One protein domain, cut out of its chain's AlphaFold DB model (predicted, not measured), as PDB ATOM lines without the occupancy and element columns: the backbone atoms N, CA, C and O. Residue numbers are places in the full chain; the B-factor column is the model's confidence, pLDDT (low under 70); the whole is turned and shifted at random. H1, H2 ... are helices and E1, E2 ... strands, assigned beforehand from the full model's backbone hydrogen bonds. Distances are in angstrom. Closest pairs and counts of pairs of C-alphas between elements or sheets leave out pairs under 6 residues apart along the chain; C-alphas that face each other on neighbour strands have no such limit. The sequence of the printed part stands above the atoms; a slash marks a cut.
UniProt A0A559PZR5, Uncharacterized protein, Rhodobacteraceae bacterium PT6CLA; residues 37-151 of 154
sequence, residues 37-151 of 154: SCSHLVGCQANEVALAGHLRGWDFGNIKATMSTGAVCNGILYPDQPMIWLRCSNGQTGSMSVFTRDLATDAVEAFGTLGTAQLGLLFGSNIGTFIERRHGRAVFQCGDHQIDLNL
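This is residues 37 to 151 of the 154 residues of an uncharacterized protein of Rhodobacteraceae bacterium PT6CLA (UniProt A0A559PZR5). A closed barrel of eight antiparallel strands, E1 to E8, makes the body; a short helix, H1, sits outside it, and the hairpin of E9 and E10 covers E8 and E1 from outside. The barrel strands follow one another round the ring in chain order, and E8 closes it against E1. The 115 printed residues hold ten named strands and one named helix, with H1 between E8 and E9; the class is mostly strand. The whole is compact, with a radius of gyration of the C-alphas of 13.1 A and spans of 38 by 32 by 20 A.

Begin with the barrel, a meander in which each strand is the antiparallel neighbour of the one before: E1 is residues 38 to 45, E2 48 to 56, E3 61 to 67, E4 72 to 77, E5 83 to 88, E6 93 to 102, E7 107 to 114 and E8 117 to 123. Walk round it by pairs within hydrogen-bond range: N 41 and O 53, 2.9 A, for E1 and E2; N 54 and O 64, 2.8 A, for E2 and E3; N 63 and O 75, 2.8 A, for E3 and E4; N 74 and O 87, 2.9 A, for E4 and E5; N 86 and O 94, 2.8 A, for E5 and E6; N 97 and O 111, 2.8 A, for E6 and E7; N 112 and O 119, 3.0 A, for E7 and E8. N 44 and O 118, 2.8 A, join E1 and E8 and close the ring. H1, residues 127 to 133, is on the barrel and outside it, at a height over the sheet of 9.2 A. It lies over E7, and with a rise of 43 degrees it only just stands up from the sheet. The closest C-alphas of E7 and H1 are those of Ala 107 and Ile 127, 5.6 A apart. In H1 every O i to N i+4 pair is within hydrogen-bond range. E9, residues 138 to 142, and E10, residues 145 to 149, form an antiparallel hairpin, with N 140 and O 147 at 2.8 A. The closest C-alphas of E1 and E9 are those of Cys 44 and Cys 142, 5.7 A apart; for E8 and E9 they are Gly 120 and Phe 140, 6.6 A apart. E1 and E10 are near each other.

Find C-alpha 38 at (107.183, 86.948, 131.623); from there E1 runs 23.7 A to C-alpha 45. E2 is 24.3 A long, E7 22.3 A and E6, the longest strand by residues, 27.8 A. H1 measures 9.8 A and begins at C-alpha 127, (100.198, 92.827, 128.782). E10 ends at C-alpha 149, (106.696, 101.288, 127.250).

The C-alphas farthest apart are those of Asn 90 and Ala 104, 38.4 A. The printed part has no cut, and its links between elements are tight. Mean pLDDT of the printed part is 73.3; look for values under 70 in 45 residues, among them 42 to 49 and 135 to 151.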
ATOM      1  N   SER A  37     104.188  83.339 131.951       55.88
ATOM      2  CA  SER A  37     104.110  84.757 131.613       55.88
ATOM      3  C   SER A  37     105.324  85.479 132.195       55.88
ATOM      4  O   SER A  37     105.562  85.483 133.412       55.88
ATOM      5  N   CYS A  38     106.122  86.028 131.297       62.97
ATOM      6  CA  CYS A  38     107.183  86.948 131.623       62.97
ATOM      7  C   CYS A  38     106.618  88.370 131.494       62.97
ATOM      8  O   CYS A  38     105.711  88.617 130.702       62.97
ATOM      9  N   SER A  39     107.063  89.294 132.332       67.06
ATOM     10  CA  SER A  39     106.588  90.678 132.326       67.06
ATOM     11  C   SER A  39     107.731  91.643 132.580       67.06
ATOM     12  O   SER A  39     108.668  91.294 133.292       67.06
ATOM     13  N   HIS A  40     107.667  92.848 132.024       67.19
ATOM     14  CA  HIS A  40     108.773  93.803 132.076       67.19
ATOM     15  C   HIS A  40     108.723  94.699 133.313       67.19
ATOM     16  O   HIS A  40     107.683  95.261 133.640       67.19
ATOM     17  N   LEU A  41     109.875  94.873 133.966       70.31
ATOM     18  CA  LEU A  41     110.089  95.783 135.094       70.31
ATOM     19  C   LEU A  41     110.902  96.993 134.651       70.31
ATOM     20  O   LEU A  41     111.977  96.808 134.076       70.31
ATOM     21  N   VAL A  42     110.455  98.202 135.004       68.25
ATOM     22  CA  VAL A  42     111.197  99.441 134.735       68.25
ATOM     23  C   VAL A  42     111.159 100.379 135.939       68.25
ATOM     24  O   VAL A  42     110.123 100.908 136.325       68.25
ATOM     25  N   GLY A  43     112.313 100.636 136.538       68.56
ATOM     26  CA  GLY A  43     112.464 101.638 137.587       68.56
ATOM     27  C   GLY A  43     113.181 102.881 137.097       68.56
ATOM     28  O   GLY A  43     114.055 102.811 136.235       68.56
ATOM     29  N   CYS A  44     112.847 104.008 137.709       69.00
ATOM     30  CA  CYS A  44     113.361 105.323 137.377       69.00
ATOM     31  C   CYS A  44     114.019 106.017 138.564       69.00
ATOM     32  O   CYS A  44     113.574 105.917 139.706       69.00
ATOM     33  N   GLN A  45     115.038 106.821 138.292       69.31
ATOM     34  CA  GLN A  45     115.624 107.723 139.275       69.31
ATOM     35  C   GLN A  45     115.972 109.039 138.595       69.31
ATOM     36  O   GLN A  45     116.634 109.032 137.567       69.31
ATOM     37  N   ALA A  46     115.538 110.159 139.181       65.12
ATOM     38  CA  ALA A  46     115.864 111.500 138.689       65.12
ATOM     39  C   ALA A  46     115.626 111.672 137.171       65.12
ATOM     40  O   ALA A  46     116.475 112.209 136.470       65.12
ATOM     41  N   ASN A  47     114.462 111.219 136.690       63.41
ATOM     42  CA  ASN A  47     114.018 111.293 135.290       63.41
ATOM     43  C   ASN A  47     114.746 110.362 134.296       63.41
ATOM     44  O   ASN A  47     114.510 110.455 133.094       63.41
ATOM     45  N   GLU A  48     115.574 109.433 134.776       64.25
ATOM     46  CA  GLU A  48     116.262 108.432 133.952       64.25
ATOM     47  C   GLU A  48     115.825 107.008 134.314       64.25
ATOM     48  O   GLU A  48     115.458 106.735 135.461       64.25
ATOM     49  N   VAL A  49     115.903 106.072 133.356       68.00
ATOM     50  CA  VAL A  49     115.746 104.635 133.640       68.00
ATOM     51  C   VAL A  49     116.909 104.188 134.526       68.00
ATOM     52  O   VAL A  49     118.062 104.136 134.102       68.00
ATOM     53  N   ALA A  50     116.598 103.838 135.767       71.00
ATOM     54  CA  ALA A  50     117.564 103.412 136.773       71.00
ATOM     55  C   ALA A  50     117.576 101.897 136.989       71.00
ATOM     56  O   ALA A  50     118.519 101.377 137.585       71.00
ATOM     57  N   LEU A  51     116.542 101.191 136.527       74.25
ATOM     58  CA  LEU A  51     116.360  99.753 136.686       74.25
ATOM     59  C   LEU A  51     115.588  99.202 135.484       74.25
ATOM     60  O   LEU A  51     114.547  99.742 135.130       74.25
ATOM     61  N   ALA A  52     116.048  98.099 134.907       75.56
ATOM     62  CA  ALA A  52     115.329  97.378 133.861       75.56
ATOM     63  C   ALA A  52     115.394  95.876 134.132       75.56
ATOM     64  O   ALA A  52     116.427  95.363 134.568       75.56
ATOM     65  N   GLY A  53     114.310  95.148 133.899       74.06
ATOM     66  CA  GLY A  53     114.297  93.717 134.166       74.06
ATOM     67  C   GLY A  53     113.033  93.009 133.733       74.06
ATOM     68  O   GLY A  53     112.229  93.528 132.959       74.06
ATOM     69  N   HIS A  54     112.865  91.808 134.272       71.12
ATOM     70  CA  HIS A  54     111.690  90.991 134.053       71.12
ATOM     71  C   HIS A  54     111.235  90.261 135.320       71.12
ATOM     72  O   HIS A  54     112.033  89.883 136.181       71.12
ATOM     73  N   LEU A  55     109.934  90.023 135.393       74.31
ATOM     74  CA  LEU A  55     109.253  89.113 136.301       74.31
ATOM     75  C   LEU A  55     108.943  87.831 135.526       74.31
ATOM     76  O   LEU A  55     108.371  87.904 134.444       74.31
ATOM     77  N   ARG A  56     109.287  86.659 136.064       72.31
ATOM     78  CA  ARG A  56     108.862  85.361 135.513       72.31
ATOM     79  C   ARG A  56     107.980  84.628 136.510       72.31
ATOM     80  O   ARG A  56     108.470  84.270 137.581       72.31
ATOM     81  N   GLY A  57     106.747  84.327 136.102       62.22
ATOM     82  CA  GLY A  57     105.749  83.644 136.929       62.22
ATOM     83  C   GLY A  57     104.735  84.618 137.528       62.22
ATOM     84  O   GLY A  57     105.089  85.729 137.912       62.22
ATOM     85  N   TRP A  58     103.473  84.194 137.556       56.78
ATOM     86  CA  TRP A  58     102.322  85.020 137.927       56.78
ATOM     87  C   TRP A  58     101.893  84.838 139.384       56.78
ATOM     88  O   TRP A  58     101.722  85.820 140.098       56.78
ATOM     89  N   ASP A  59     101.817  83.583 139.835       52.00
ATOM     90  CA  ASP A  59     101.465  83.252 141.219       52.00
ATOM     91  C   ASP A  59     102.683  83.303 142.144       52.00
ATOM     92  O   ASP A  59     102.577  83.688 143.291       52.00
ATOM     93  N   PHE A  60     103.869  82.954 141.650       57.25
ATOM     94  CA  PHE A  60     105.131  83.134 142.367       57.25
ATOM     95  C   PHE A  60     106.159  83.604 141.358       57.25
ATOM     96  O   PHE A  60     106.702  82.821 140.571       57.25
ATOM     97  N   GLY A  61     106.352  84.914 141.327       69.31
ATOM     98  CA  GLY A  61     107.177  85.541 140.319       69.31
ATOM     99  C   GLY A  61     108.572  85.817 140.843       69.31
ATOM    100  O   GLY A  61     108.728  86.565 141.807       69.31
ATOM    101  N   ASN A  62     109.594  85.254 140.201       76.50
ATOM    102  CA  ASN A  62     110.962  85.703 140.439       76.50
ATOM    103  C   ASN A  62     111.226  86.928 139.573       76.50
ATOM    104  O   ASN A  62     111.054  86.885 138.351       76.50
ATOM    105  N   ILE A  63     111.671  88.001 140.208       79.19
ATOM    106  CA  ILE A  63     112.126  89.200 139.524       79.19
ATOM    107  C   ILE A  63     113.627  89.128 139.370       79.19
ATOM    108  O   ILE A  63     114.350  88.868 140.335       79.19
ATOM    109  N   LYS A  64     114.083  89.437 138.163       82.75
ATOM    110  CA  LYS A  64     115.480  89.702 137.877       82.75
ATOM    111  C   LYS A  64     115.589  91.006 137.110       82.75
ATOM    112  O   LYS A  64     114.981  91.170 136.056       82.75
ATOM    113  N   ALA A  65     116.369  91.927 137.646       79.62
ATOM    114  CA  ALA A  65     116.566  93.240 137.072       79.62
ATOM    115  C   ALA A  65     118.011  93.701 137.229       79.62
ATOM    116  O   ALA A  65     118.766  93.176 138.047       79.62
ATOM    117  N   THR A  66     118.388  94.691 136.437       81.25
ATOM    118  CA  THR A  66     119.715  95.289 136.435       81.25
ATOM    119  C   THR A  66     119.563  96.797 136.513       81.25
ATOM    120  O   THR A  66     118.757  97.392 135.799       81.25
ATOM    121  N   MET A  67     120.309  97.410 137.426       80.94
ATOM    122  CA  MET A  67     120.361  98.858 137.559       80.94
ATOM    123  C   MET A  67     121.222  99.480 136.464       80.94
ATOM    124  O   MET A  67     122.122  98.823 135.940       80.94
ATOM    125  N   SER A  68     121.043 100.773 136.199       76.00
ATOM    126  CA  SER A  68     121.937 101.542 135.315       76.00
ATOM    127  C   SER A  68     123.403 101.519 135.779       76.00
ATOM    128  O   SER A  68     124.323 101.609 134.973       76.00
ATOM    129  N   THR A  69     123.636 101.309 137.078       80.00
ATOM    130  CA  THR A  69     124.967 101.117 137.680       80.00
ATOM    131  C   THR A  69     125.578  99.732 137.426       80.00
ATOM    132  O   THR A  69     126.705  99.476 137.844       80.00
ATOM    133  N   GLY A  70     124.841  98.812 136.793       79.31
ATOM    134  CA  GLY A  70     125.228  97.412 136.588       79.31
ATOM    135  C   GLY A  70     124.910  96.479 137.763       79.31
ATOM    136  O   GLY A  70     125.116  95.270 137.657       79.31
ATOM    137  N   ALA A  71     124.387  96.997 138.881       82.94
ATOM    138  CA  ALA A  71     123.989  96.171 140.019       82.94
ATOM    139  C   ALA A  71     122.819  95.243 139.652       82.94
ATOM    140  O   ALA A  71     121.844  95.671 139.036       82.94
ATOM    141  N   VAL A  72     122.893  93.975 140.059       87.25
ATOM    142  CA  VAL A  72     121.829  92.994 139.804       87.25
ATOM    143  C   VAL A  72     120.863  92.997 140.978       87.25
ATOM    144  O   VAL A  72     121.276  92.803 142.122       87.25
ATOM    145  N   CYS A  73     119.581  93.179 140.687       85.38
ATOM    146  CA  CYS A  73     118.482  93.154 141.636       85.38
ATOM    147  C   CYS A  73     117.645  91.893 141.442       85.38
ATOM    148  O   CYS A  73     117.257  91.555 140.325       85.38
ATOM    149  N   ASN A  74     117.350  91.212 142.544       89.50
ATOM    150  CA  ASN A  74     116.451  90.067 142.560       89.50
ATOM    151  C   ASN A  74     115.264  90.373 143.464       89.50
ATOM    152  O   ASN A  74     115.412  91.085 144.461       89.50
ATOM    153  N   GLY A  75     114.107  89.822 143.128       86.75
ATOM    154  CA  GLY A  75     112.901  90.013 143.913       86.75
ATOM    155  C   GLY A  75     111.926  88.861 143.816       86.75
ATOM    156  O   GLY A  75     112.095  87.958 142.999       86.75
ATOM    157  N   ILE A  76     110.912  88.911 144.672       82.06
ATOM    158  CA  ILE A  76     109.832  87.928 144.716       82.06
ATOM    159  C   ILE A  76     108.507  88.688 144.739       82.06
ATOM    160  O   ILE A  76     108.335  89.616 145.534       82.06
ATOM    161  N   LEU A  77     107.594  88.290 143.854       77.06
ATOM    162  CA  LEU A  77     106.172  88.608 143.943       77.06
ATOM    163  C   LEU A  77     105.495  87.519 144.777       77.06
ATOM    164  O   LEU A  77     105.542  86.342 144.408       77.06
ATOM    165  N   TYR A  78     104.880  87.927 145.882       73.25
ATOM    166  CA  TYR A  78     104.036  87.061 146.700       73.25
ATOM    167  C   TYR A  78     102.579  87.227 146.242       73.25
ATOM    168  O   TYR A  78     102.121  88.359 146.144       73.25
ATOM    169  N   PRO A  79     101.834  86.157 145.932       59.22
ATOM    170  CA  PRO A  79     100.468  86.266 145.402       59.22
ATOM    171  C   PRO A  79      99.453  86.685 146.473       59.22
ATOM    172  O   PRO A  79      98.425  87.292 146.182       59.22
ATOM    173  N   ASP A  80      99.753  86.347 147.721       65.50
ATOM    174  CA  ASP A  80      98.973  86.599 148.926       65.50
ATOM    175  C   ASP A  80      99.260  87.974 149.548       65.50
ATOM    176  O   ASP A  80      98.574  88.390 150.482       65.50
ATOM    177  N   GLN A  81     100.239  88.708 149.011       70.56
ATOM    178  CA  GLN A  81     100.556  90.065 149.438       70.56
ATOM    179  C   GLN A  81     100.569  90.992 148.223       70.56
ATOM    180  O   GLN A  81     101.197  90.679 147.218       70.56
ATOM    181  N   PRO A  82      99.971  92.189 148.287       69.56
ATOM    182  CA  PRO A  82     100.070  93.164 147.208       69.56
ATOM    183  C   PRO A  82     101.454  93.833 147.219       69.56
ATOM    184  O   PRO A  82     101.536  95.049 147.090       69.56
ATOM    185  N   MET A  83     102.533  93.082 147.455       81.25
ATOM    186  CA  MET A  83     103.868  93.611 147.680       81.25
ATOM    187  C   MET A  83     104.941  92.775 146.989       81.25
ATOM    188  O   MET A  83     104.955  91.546 147.033       81.25
ATOM    189  N   ILE A  84     105.880  93.486 146.384       82.94
ATOM    190  CA  ILE A  84     107.056  92.967 145.707       82.94
ATOM    191  C   ILE A  84     108.267  93.481 146.458       82.94
ATOM    192  O   ILE A  84     108.378  94.685 146.673       82.94
ATOM    193  N   TRP A  85     109.199  92.600 146.804       87.25
ATOM    194  CA  TRP A  85     110.461  92.990 147.435       87.25
ATOM    195  C   TRP A  85     111.622  92.847 146.469       87.25
ATOM    196  O   TRP A  85     111.694  91.867 145.734       87.25
ATOM    197  N   LEU A  86     112.550  93.803 146.503       88.88
ATOM    198  CA  LEU A  86     113.748  93.841 145.671       88.88
ATOM    199  C   LEU A  86     114.994  94.001 146.538       88.88
ATOM    200  O   LEU A  86     115.037  94.822 147.458       88.88
ATOM    201  N   ARG A  87     116.040  93.253 146.199       92.62
ATOM    202  CA  ARG A  87     117.368  93.380 146.798       92.62
ATOM    203  C   ARG A  87     118.438  93.347 145.722       92.62
ATOM    204  O   ARG A  87     118.484  92.416 144.918       92.62
ATOM    205  N   CYS A  88     119.316  94.341 145.747       91.25
ATOM    206  CA  CYS A  88     120.373  94.523 144.764       91.25
ATOM    207  C   CYS A  88     121.752  94.152 145.319       91.25
ATOM    208  O   CYS A  88     122.006  94.223 146.525       91.25
ATOM    209  N   SER A  89     122.666  93.765 144.428       93.50
ATOM    210  CA  SER A  89     124.036  93.356 144.770       93.50
ATOM    211  C   SER A  89     124.888  94.478 145.373       93.50
ATOM    212  O   SER A  89     125.878  94.198 146.040       93.50
ATOM    213  N   ASN A  90     124.501  95.740 145.174       88.44
ATOM    214  CA  ASN A  90     125.135  96.923 145.766       88.44
ATOM    215  C   ASN A  90     124.593  97.276 147.169       88.44
ATOM    216  O   ASN A  90     124.936  98.323 147.711       88.44
ATOM    217  N   GLY A  91     123.730  96.434 147.747       91.56
ATOM    218  CA  GLY A  91     123.153  96.630 149.077       91.56
ATOM    219  C   GLY A  91     121.852  97.434 149.110       91.56
ATOM    220  O   GLY A  91     121.227  97.493 150.167       91.56
ATOM    221  N   GLN A  92     121.401  98.007 147.989       90.94
ATOM    222  CA  GLN A  92     120.107  98.690 147.940       90.94
ATOM    223  C   GLN A  92     118.949  97.690 148.050       90.94
ATOM    224  O   GLN A  92     118.986  96.586 147.500       90.94
ATOM    225  N   THR A  93     117.900  98.105 148.753       92.19
ATOM    226  CA  THR A  93     116.647  97.361 148.897       92.19
ATOM    227  C   THR A  93     115.475  98.236 148.510       92.19
ATOM    228  O   THR A  93     115.515  99.459 148.678       92.19
ATOM    229  N   GLY A  94     114.435  97.601 147.994       89.44
ATOM    230  CA  GLY A  94     113.238  98.273 147.543       89.44
ATOM    231  C   GLY A  94     112.006  97.416 147.732       89.44
ATOM    232  O   GLY A  94     112.096  96.202 147.931       89.44
ATOM    233  N   SER A  95     110.856  98.060 147.651       89.00
ATOM    234  CA  SER A  95     109.567  97.387 147.667       89.00
ATOM    235  C   SER A  95     108.596  98.099 146.748       89.00
ATOM    236  O   SER A  95     108.667  99.321 146.611       89.00
ATOM    237  N   MET A  96     107.669  97.356 146.160       85.44
ATOM    238  CA  MET A  96     106.591  97.889 145.337       85.44
ATOM    239  C   MET A  96     105.264  97.344 145.821       85.44
ATOM    240  O   MET A  96     105.181  96.166 146.150       85.44
ATOM    241  N   SER A  97     104.238  98.182 145.834       84.38
ATOM    242  CA  SER A  97     102.873  97.773 146.120       84.38
ATOM    243  C   SER A  97     102.082  97.650 144.825       84.38
ATOM    244  O   SER A  97     102.176  98.508 143.943       84.38
ATOM    245  N   VAL A  98     101.287  96.590 144.719       74.88
ATOM    246  CA  VAL A  98     100.321  96.402 143.636       74.88
ATOM    247  C   VAL A  98      99.198  97.421 143.801       74.88
ATOM    248  O   VAL A  98      98.593  97.501 144.869       74.88
ATOM    249  N   PHE A  99      98.936  98.203 142.756       70.88
ATOM    250  CA  PHE A  99      98.031  99.351 142.824       70.88
ATOM    251  C   PHE A  99      96.736  99.108 142.056       70.88
ATOM    252  O   PHE A  99      95.644  99.276 142.598       70.88
ATOM    253  N   THR A 100      96.851  98.678 140.803       76.56
ATOM    254  CA  THR A 100      95.713  98.480 139.903       76.56
ATOM    255  C   THR A 100      95.840  97.152 139.179       76.56
ATOM    256  O   THR A 100      96.930  96.764 138.769       76.56
ATOM    257  N   ARG A 101      94.708  96.459 139.020       78.75
ATOM    258  CA  ARG A 101      94.556  95.294 138.144       78.75
ATOM    259  C   ARG A 101      93.455  95.592 137.131       78.75
ATOM    260  O   ARG A 101      92.308  95.811 137.517       78.75
ATOM    261  N   ASP A 102      93.794  95.595 135.851       78.06
ATOM    262  CA  ASP A 102      92.833  95.610 134.757       78.06
ATOM    263  C   ASP A 102      92.261  94.201 134.593       78.06
ATOM    264  O   ASP A 102      92.929  93.304 134.098       78.06
ATOM    265  N   LEU A 103      91.015  93.986 135.017       79.75
ATOM    266  CA  LEU A 103      90.396  92.653 135.010       79.75
ATOM    267  C   LEU A 103      90.169  92.080 133.604       79.75
ATOM    268  O   LEU A 103      89.945  90.884 133.461       79.75
ATOM    269  N   ALA A 104      90.180  92.922 132.571       76.56
ATOM    270  CA  ALA A 104      89.889  92.498 131.208       76.56
ATOM    271  C   ALA A 104      91.130  91.969 130.471       76.56
ATOM    272  O   ALA A 104      90.998  91.224 129.507       76.56
ATOM    273  N   THR A 105      92.323  92.360 130.910       72.62
ATOM    274  CA  THR A 105      93.619  91.906 130.374       72.62
ATOM    275  C   THR A 105      94.467  91.193 131.422       72.62
ATOM    276  O   THR A 105      95.517  90.633 131.107       72.62
ATOM    277  N   ASP A 106      94.006  91.224 132.669       73.12
ATOM    278  CA  ASP A 106      94.740  90.819 133.857       73.12
ATOM    279  C   ASP A 106      96.067  91.584 134.016       73.12
ATOM    280  O   ASP A 106      97.005  91.122 134.649       73.12
ATOM    281  N   ALA A 107      96.201  92.768 133.420       75.38
ATOM    282  CA  ALA A 107      97.396  93.577 133.606       75.38
ATOM    283  C   ALA A 107      97.393  94.214 134.995       75.38
ATOM    284  O   ALA A 107      96.380  94.726 135.464       75.38
ATOM    285  N   VAL A 108      98.541  94.204 135.648       77.00
ATOM    286  CA  VAL A 108      98.767  94.719 136.986       77.00
ATOM    287  C   VAL A 108      99.847  95.781 136.925       77.00
ATOM    288  O   VAL A 108     100.943  95.539 136.420       77.00
ATOM    289  N   GLU A 109      99.543  96.945 137.483       77.69
ATOM    290  CA  GLU A 109     100.503  98.022 137.695       77.69
ATOM    291  C   GLU A 109     100.908  98.023 139.174       77.69
ATOM    292  O   GLU A 109     100.063  98.043 140.078       77.69
ATOM    293  N   ALA A 110     102.213  97.990 139.429       79.94
ATOM    294  CA  ALA A 110     102.778  98.132 140.763       79.94
ATOM    295  C   ALA A 110     103.776  99.289 140.803       79.94
ATOM    296  O   ALA A 110     104.522  99.524 139.849       79.94
ATOM    297  N   PHE A 111     103.806  99.984 141.937       81.75
ATOM    298  CA  PHE A 111     104.657 101.153 142.148       81.75
ATOM    299  C   PHE A 111     105.386 101.054 143.472       81.75
ATOM    300  O   PHE A 111     104.868 100.509 144.446       81.75
ATOM    301  N   GLY A 112     106.599 101.583 143.522       85.12
ATOM    302  CA  GLY A 112     107.422 101.447 144.711       85.12
ATOM    303  C   GLY A 112     108.663 102.301 144.708       85.12
ATOM    304  O   GLY A 112     108.771 103.265 143.955       85.12
ATOM    305  N   THR A 113     109.616 101.917 145.547       86.38
ATOM    306  CA  THR A 113     110.913 102.582 145.632       86.38
ATOM    307  C   THR A 113     112.058 101.588 145.769       86.38
ATOM    308  O   THR A 113     111.871 100.474 146.256       86.38
ATOM    309  N   LEU A 114     113.254 101.998 145.341       85.12
ATOM    310  CA  LEU A 114     114.530 101.304 145.547       85.12
ATOM    311  C   LEU A 114     115.579 102.336 145.955       85.12
ATOM    312  O   LEU A 114     116.072 103.102 145.128       85.12
ATOM    313  N   GLY A 115     115.891 102.403 147.249       85.06
ATOM    314  CA  GLY A 115     116.605 103.560 147.789       85.06
ATOM    315  C   GLY A 115     115.822 104.853 147.523       85.06
ATOM    316  O   GLY A 115     114.710 105.012 148.017       85.06
ATOM    317  N   THR A 116     116.391 105.766 146.731       78.69
ATOM    318  CA  THR A 116     115.752 107.030 146.321       78.69
ATOM    319  C   THR A 116     115.061 106.962 144.955       78.69
ATOM    320  O   THR A 116     114.434 107.937 144.546       78.69
ATOM    321  N   ALA A 117     115.177 105.843 144.235       76.19
ATOM    322  CA  ALA A 117     114.537 105.637 142.940       76.19
ATOM    323  C   ALA A 117     113.043 105.324 143.109       76.19
ATOM    324  O   ALA A 117     112.677 104.583 144.023       76.19
ATOM    325  N   GLN A 118     112.199 105.837 142.212       79.06
ATOM    326  CA  GLN A 118     110.796 105.435 142.079       79.06
ATOM    327  C   GLN A 118     110.699 104.274 141.087       79.06
ATOM    328  O   GLN A 118     111.303 104.295 140.020       79.06
ATOM    329  N   LEU A 119     109.944 103.239 141.426       75.94
ATOM    330  CA  LEU A 119     109.816 102.037 140.611       75.94
ATOM    331  C   LEU A 119     108.431 101.927 139.983       75.94
ATOM    332  O   LEU A 119     107.436 102.183 140.664       75.94
ATOM    333  N   GLY A 120     108.387 101.453 138.737       74.94
ATOM    334  CA  GLY A 120     107.184 101.017 138.041       74.94
ATOM    335  C   GLY A 120     107.318  99.572 137.555       74.94
ATOM    336  O   GLY A 120     108.369  99.110 137.117       74.94
ATOM    337  N   LEU A 121     106.252  98.797 137.672       74.62
ATOM    338  CA  LEU A 121     106.184  97.455 137.109       74.62
ATOM    339  C   LEU A 121     104.835  97.317 136.435       74.62
ATOM    340  O   LEU A 121     103.815  97.591 137.063       74.62
ATOM    341  N   LEU A 122     104.841  96.841 135.195       73.25
ATOM    342  CA  LEU A 122     103.637  96.346 134.551       73.25
ATOM    343  C   LEU A 122     103.827  94.860 134.293       73.25
ATOM    344  O   LEU A 122     104.795  94.435 133.662       73.25
ATOM    345  N   PHE A 123     102.903  94.066 134.813       72.50
ATOM    346  CA  PHE A 123     102.925  92.625 134.645       72.50
ATOM    347  C   PHE A 123     101.537  92.073 134.404       72.50
ATOM    348  O   PHE A 123     100.562  92.602 134.904       72.50
ATOM    349  N   GLY A 124     101.424  91.062 133.555       66.25
ATOM    350  CA  GLY A 124     100.171  90.791 132.853       66.25
ATOM    351  C   GLY A 124     100.178  89.410 132.230       66.25
ATOM    352  O   GLY A 124     101.220  89.014 131.714       66.25
ATOM    353  N   SER A 125      99.051  88.695 132.232       63.72
ATOM    354  CA  SER A 125      98.883  87.548 131.332       63.72
ATOM    355  C   SER A 125      98.667  88.037 129.894       63.72
ATOM    356  O   SER A 125      99.187  87.426 128.969       63.72
ATOM    357  N   ASN A 126      98.031  89.207 129.713       67.81
ATOM    358  CA  ASN A 126      97.798  89.837 128.406       67.81
ATOM    359  C   ASN A 126      98.315  91.286 128.349       67.81
ATOM    360  O   ASN A 126      97.598  92.217 127.975       67.81
ATOM    361  N   ILE A 127      99.581  91.490 128.730       67.12
ATOM    362  CA  ILE A 127     100.198  92.827 128.782       67.12
ATOM    363  C   ILE A 127     100.240  93.523 127.411       67.12
ATOM    364  O   ILE A 127     100.055  94.735 127.339       67.12
ATOM    365  N   GLY A 128     100.412  92.762 126.323       64.06
ATOM    366  CA  GLY A 128     100.384  93.294 124.958       64.06
ATOM    367  C   GLY A 128      99.026  93.905 124.621       64.06
ATOM    368  O   GLY A 128      98.945  95.086 124.301       64.06
ATOM    369  N   THR A 129      97.942  93.153 124.841       68.94
ATOM    370  CA  THR A 129      96.563  93.643 124.678       68.94
ATOM    371  C   THR A 129      96.255  94.837 125.583       68.94
ATOM    372  O   THR A 129      95.533  95.748 125.181       68.94
ATOM    373  N   PHE A 130      96.795  94.875 126.804       73.50
ATOM    374  CA  PHE A 130      96.655  96.039 127.683       73.50
ATOM    375  C   PHE A 130      97.307  97.295 127.094       73.50
ATOM    376  O   PHE A 130      96.675  98.354 127.061       73.50
ATOM    377  N   ILE A 131      98.536  97.172 126.589       68.56
ATOM    378  CA  ILE A 131      99.271  98.265 125.942       68.56
ATOM    379  C   ILE A 131      98.542  98.712 124.666       68.56
ATOM    380  O   ILE A 131      98.295  99.904 124.487       68.56
ATOM    381  N   GLU A 132      98.110  97.776 123.819       68.50
ATOM    382  CA  GLU A 132      97.330  98.053 122.605       68.50
ATOM    383  C   GLU A 132      96.038  98.822 122.908       68.50
ATOM    384  O   GLU A 132      95.746  99.831 122.263       68.50
ATOM    385  N   ARG A 133      95.291  98.406 123.941       72.94
ATOM    386  CA  ARG A 133      94.059  99.084 124.383       72.94
ATOM    387  C   ARG A 133      94.304 100.489 124.918       72.94
ATOM    388  O   ARG A 133      93.405 101.321 124.846       72.94
ATOM    389  N   ARG A 134      95.508 100.768 125.417       71.25
ATOM    390  CA  ARG A 134      95.969 102.118 125.770       71.25
ATOM    391  C   ARG A 134      96.648 102.827 124.588       71.25
ATOM    392  O   ARG A 134      97.490 103.698 124.783       71.25
ATOM    393  N   HIS A 135      96.245 102.489 123.361       68.12
ATOM    394  CA  HIS A 135      96.757 103.057 122.111       68.12
ATOM    395  C   HIS A 135      98.250 102.784 121.876       68.12
ATOM    396  O   HIS A 135      98.983 103.650 121.403       68.12
ATOM    397  N   GLY A 136      98.696 101.574 122.214       57.72
ATOM    398  CA  GLY A 136     100.073 101.117 122.012       57.72
ATOM    399  C   GLY A 136     101.066 101.627 123.055       57.72
ATOM    400  O   GLY A 136     102.266 101.458 122.863       57.72
ATOM    401  N   ARG A 137     100.591 102.250 124.144       58.53
ATOM    402  CA  ARG A 137     101.445 102.909 125.140       58.53
ATOM    403  C   ARG A 137     101.057 102.522 126.563       58.53
ATOM    404  O   ARG A 137      99.908 102.692 126.971       58.53
ATOM    405  N   ALA A 138     102.032 102.086 127.356       61.34
ATOM    406  CA  ALA A 138     101.937 102.141 128.814       61.34
ATOM    407  C   ALA A 138     102.858 103.245 129.336       61.34
ATOM    408  O   ALA A 138     104.067 103.194 129.132       61.34
ATOM    409  N   VAL A 139     102.273 104.250 129.991       62.78
ATOM    410  CA  VAL A 139     102.999 105.434 130.464       62.78
ATOM    411  C   VAL A 139     103.325 105.288 131.944       62.78
ATOM    412  O   VAL A 139     102.418 105.206 132.773       62.78
ATOM    413  N   PHE A 140     104.608 105.331 132.284       65.50
ATOM    414  CA  PHE A 140     105.078 105.437 133.661       65.50
ATOM    415  C   PHE A 140     105.528 106.861 133.937       65.50
ATOM    416  O   PHE A 140     106.303 107.430 133.174       65.50
ATOM    417  N   GLN A 141     105.053 107.434 135.041       59.94
ATOM    418  CA  GLN A 141     105.578 108.710 135.515       59.94
ATOM    419  C   GLN A 141     106.891 108.463 136.257       59.94
ATOM    420  O   GLN A 141     106.957 107.648 137.178       59.94
ATOM    421  N   CYS A 142     107.920 109.187 135.852       60.06
ATOM    422  CA  CYS A 142     109.252 109.188 136.422       60.06
ATOM    423  C   CYS A 142     109.586 110.634 136.787       60.06
ATOM    424  O   CYS A 142     110.196 111.352 136.000       60.06
ATOM    425  N   GLY A 143     109.126 111.073 137.965       61.31
ATOM    426  CA  GLY A 143     109.160 112.488 138.342       61.31
ATOM    427  C   GLY A 143     108.310 113.336 137.393       61.31
ATOM    428  O   GLY A 143     107.125 113.063 137.220       61.31
ATOM    429  N   ASP A 144     108.937 114.327 136.760       63.97
ATOM    430  CA  ASP A 144     108.290 115.208 135.774       63.97
ATOM    431  C   ASP A 144     108.312 114.621 134.348       63.97
ATOM    432  O   ASP A 144     107.842 115.250 133.398       63.97
ATOM    433  N   HIS A 145     108.887 113.426 134.174       51.81
ATOM    434  CA  HIS A 145     109.040 112.764 132.880       51.81
ATOM    435  C   HIS A 145     108.117 111.560 132.737       51.81
ATOM    436  O   HIS A 145     107.741 110.909 133.708       51.81
ATOM    437  N   GLN A 146     107.792 111.237 131.491       61.47
ATOM    438  CA  GLN A 146     107.016 110.061 131.129       61.47
ATOM    439  C   GLN A 146     107.905 109.057 130.409       61.47
ATOM    440  O   GLN A 146     108.647 109.427 129.500       61.47
ATOM    441  N   ILE A 147     107.810 107.793 130.813       58.41
ATOM    442  CA  ILE A 147     108.387 106.669 130.085       58.41
ATOM    443  C   ILE A 147     107.259 105.918 129.409       58.41
ATOM    444  O   ILE A 147     106.392 105.352 130.073       58.41
ATOM    445  N   ASP A 148     107.300 105.911 128.085       60.59
ATOM    446  CA  ASP A 148     106.449 105.065 127.268       60.59
ATOM    447  C   ASP A 148     107.089 103.682 127.145       60.59
ATOM    448  O   ASP A 148     108.163 103.534 126.561       60.59
ATOM    449  N   LEU A 149     106.426 102.655 127.675       55.97
ATOM    450  CA  LEU A 149     106.696 101.288 127.250       55.97
ATOM    451  C   LEU A 149     105.916 101.040 125.966       55.97
ATOM    452  O   LEU A 149     104.689 100.900 125.986       55.97
ATOM    453  N   ASN A 150     106.654 100.994 124.864       52.53
ATOM    454  CA  ASN A 150     106.161 100.514 123.586       52.53
ATOM    455  C   ASN A 150     106.510  99.032 123.471       52.53
ATOM    456  O   ASN A 150     107.596  98.615 123.877       52.53
ATOM    457  N   LEU A 151     105.606  98.233 122.905       48.66
ATOM    458  CA  LEU A 151     105.986  96.902 122.439       48.66
ATOM    459  C   LEU A 151     107.096  97.084 121.399       48.66
ATOM    460  O   LEU A 151     106.948  97.907 120.493       48.66
TER     461      LEU A 151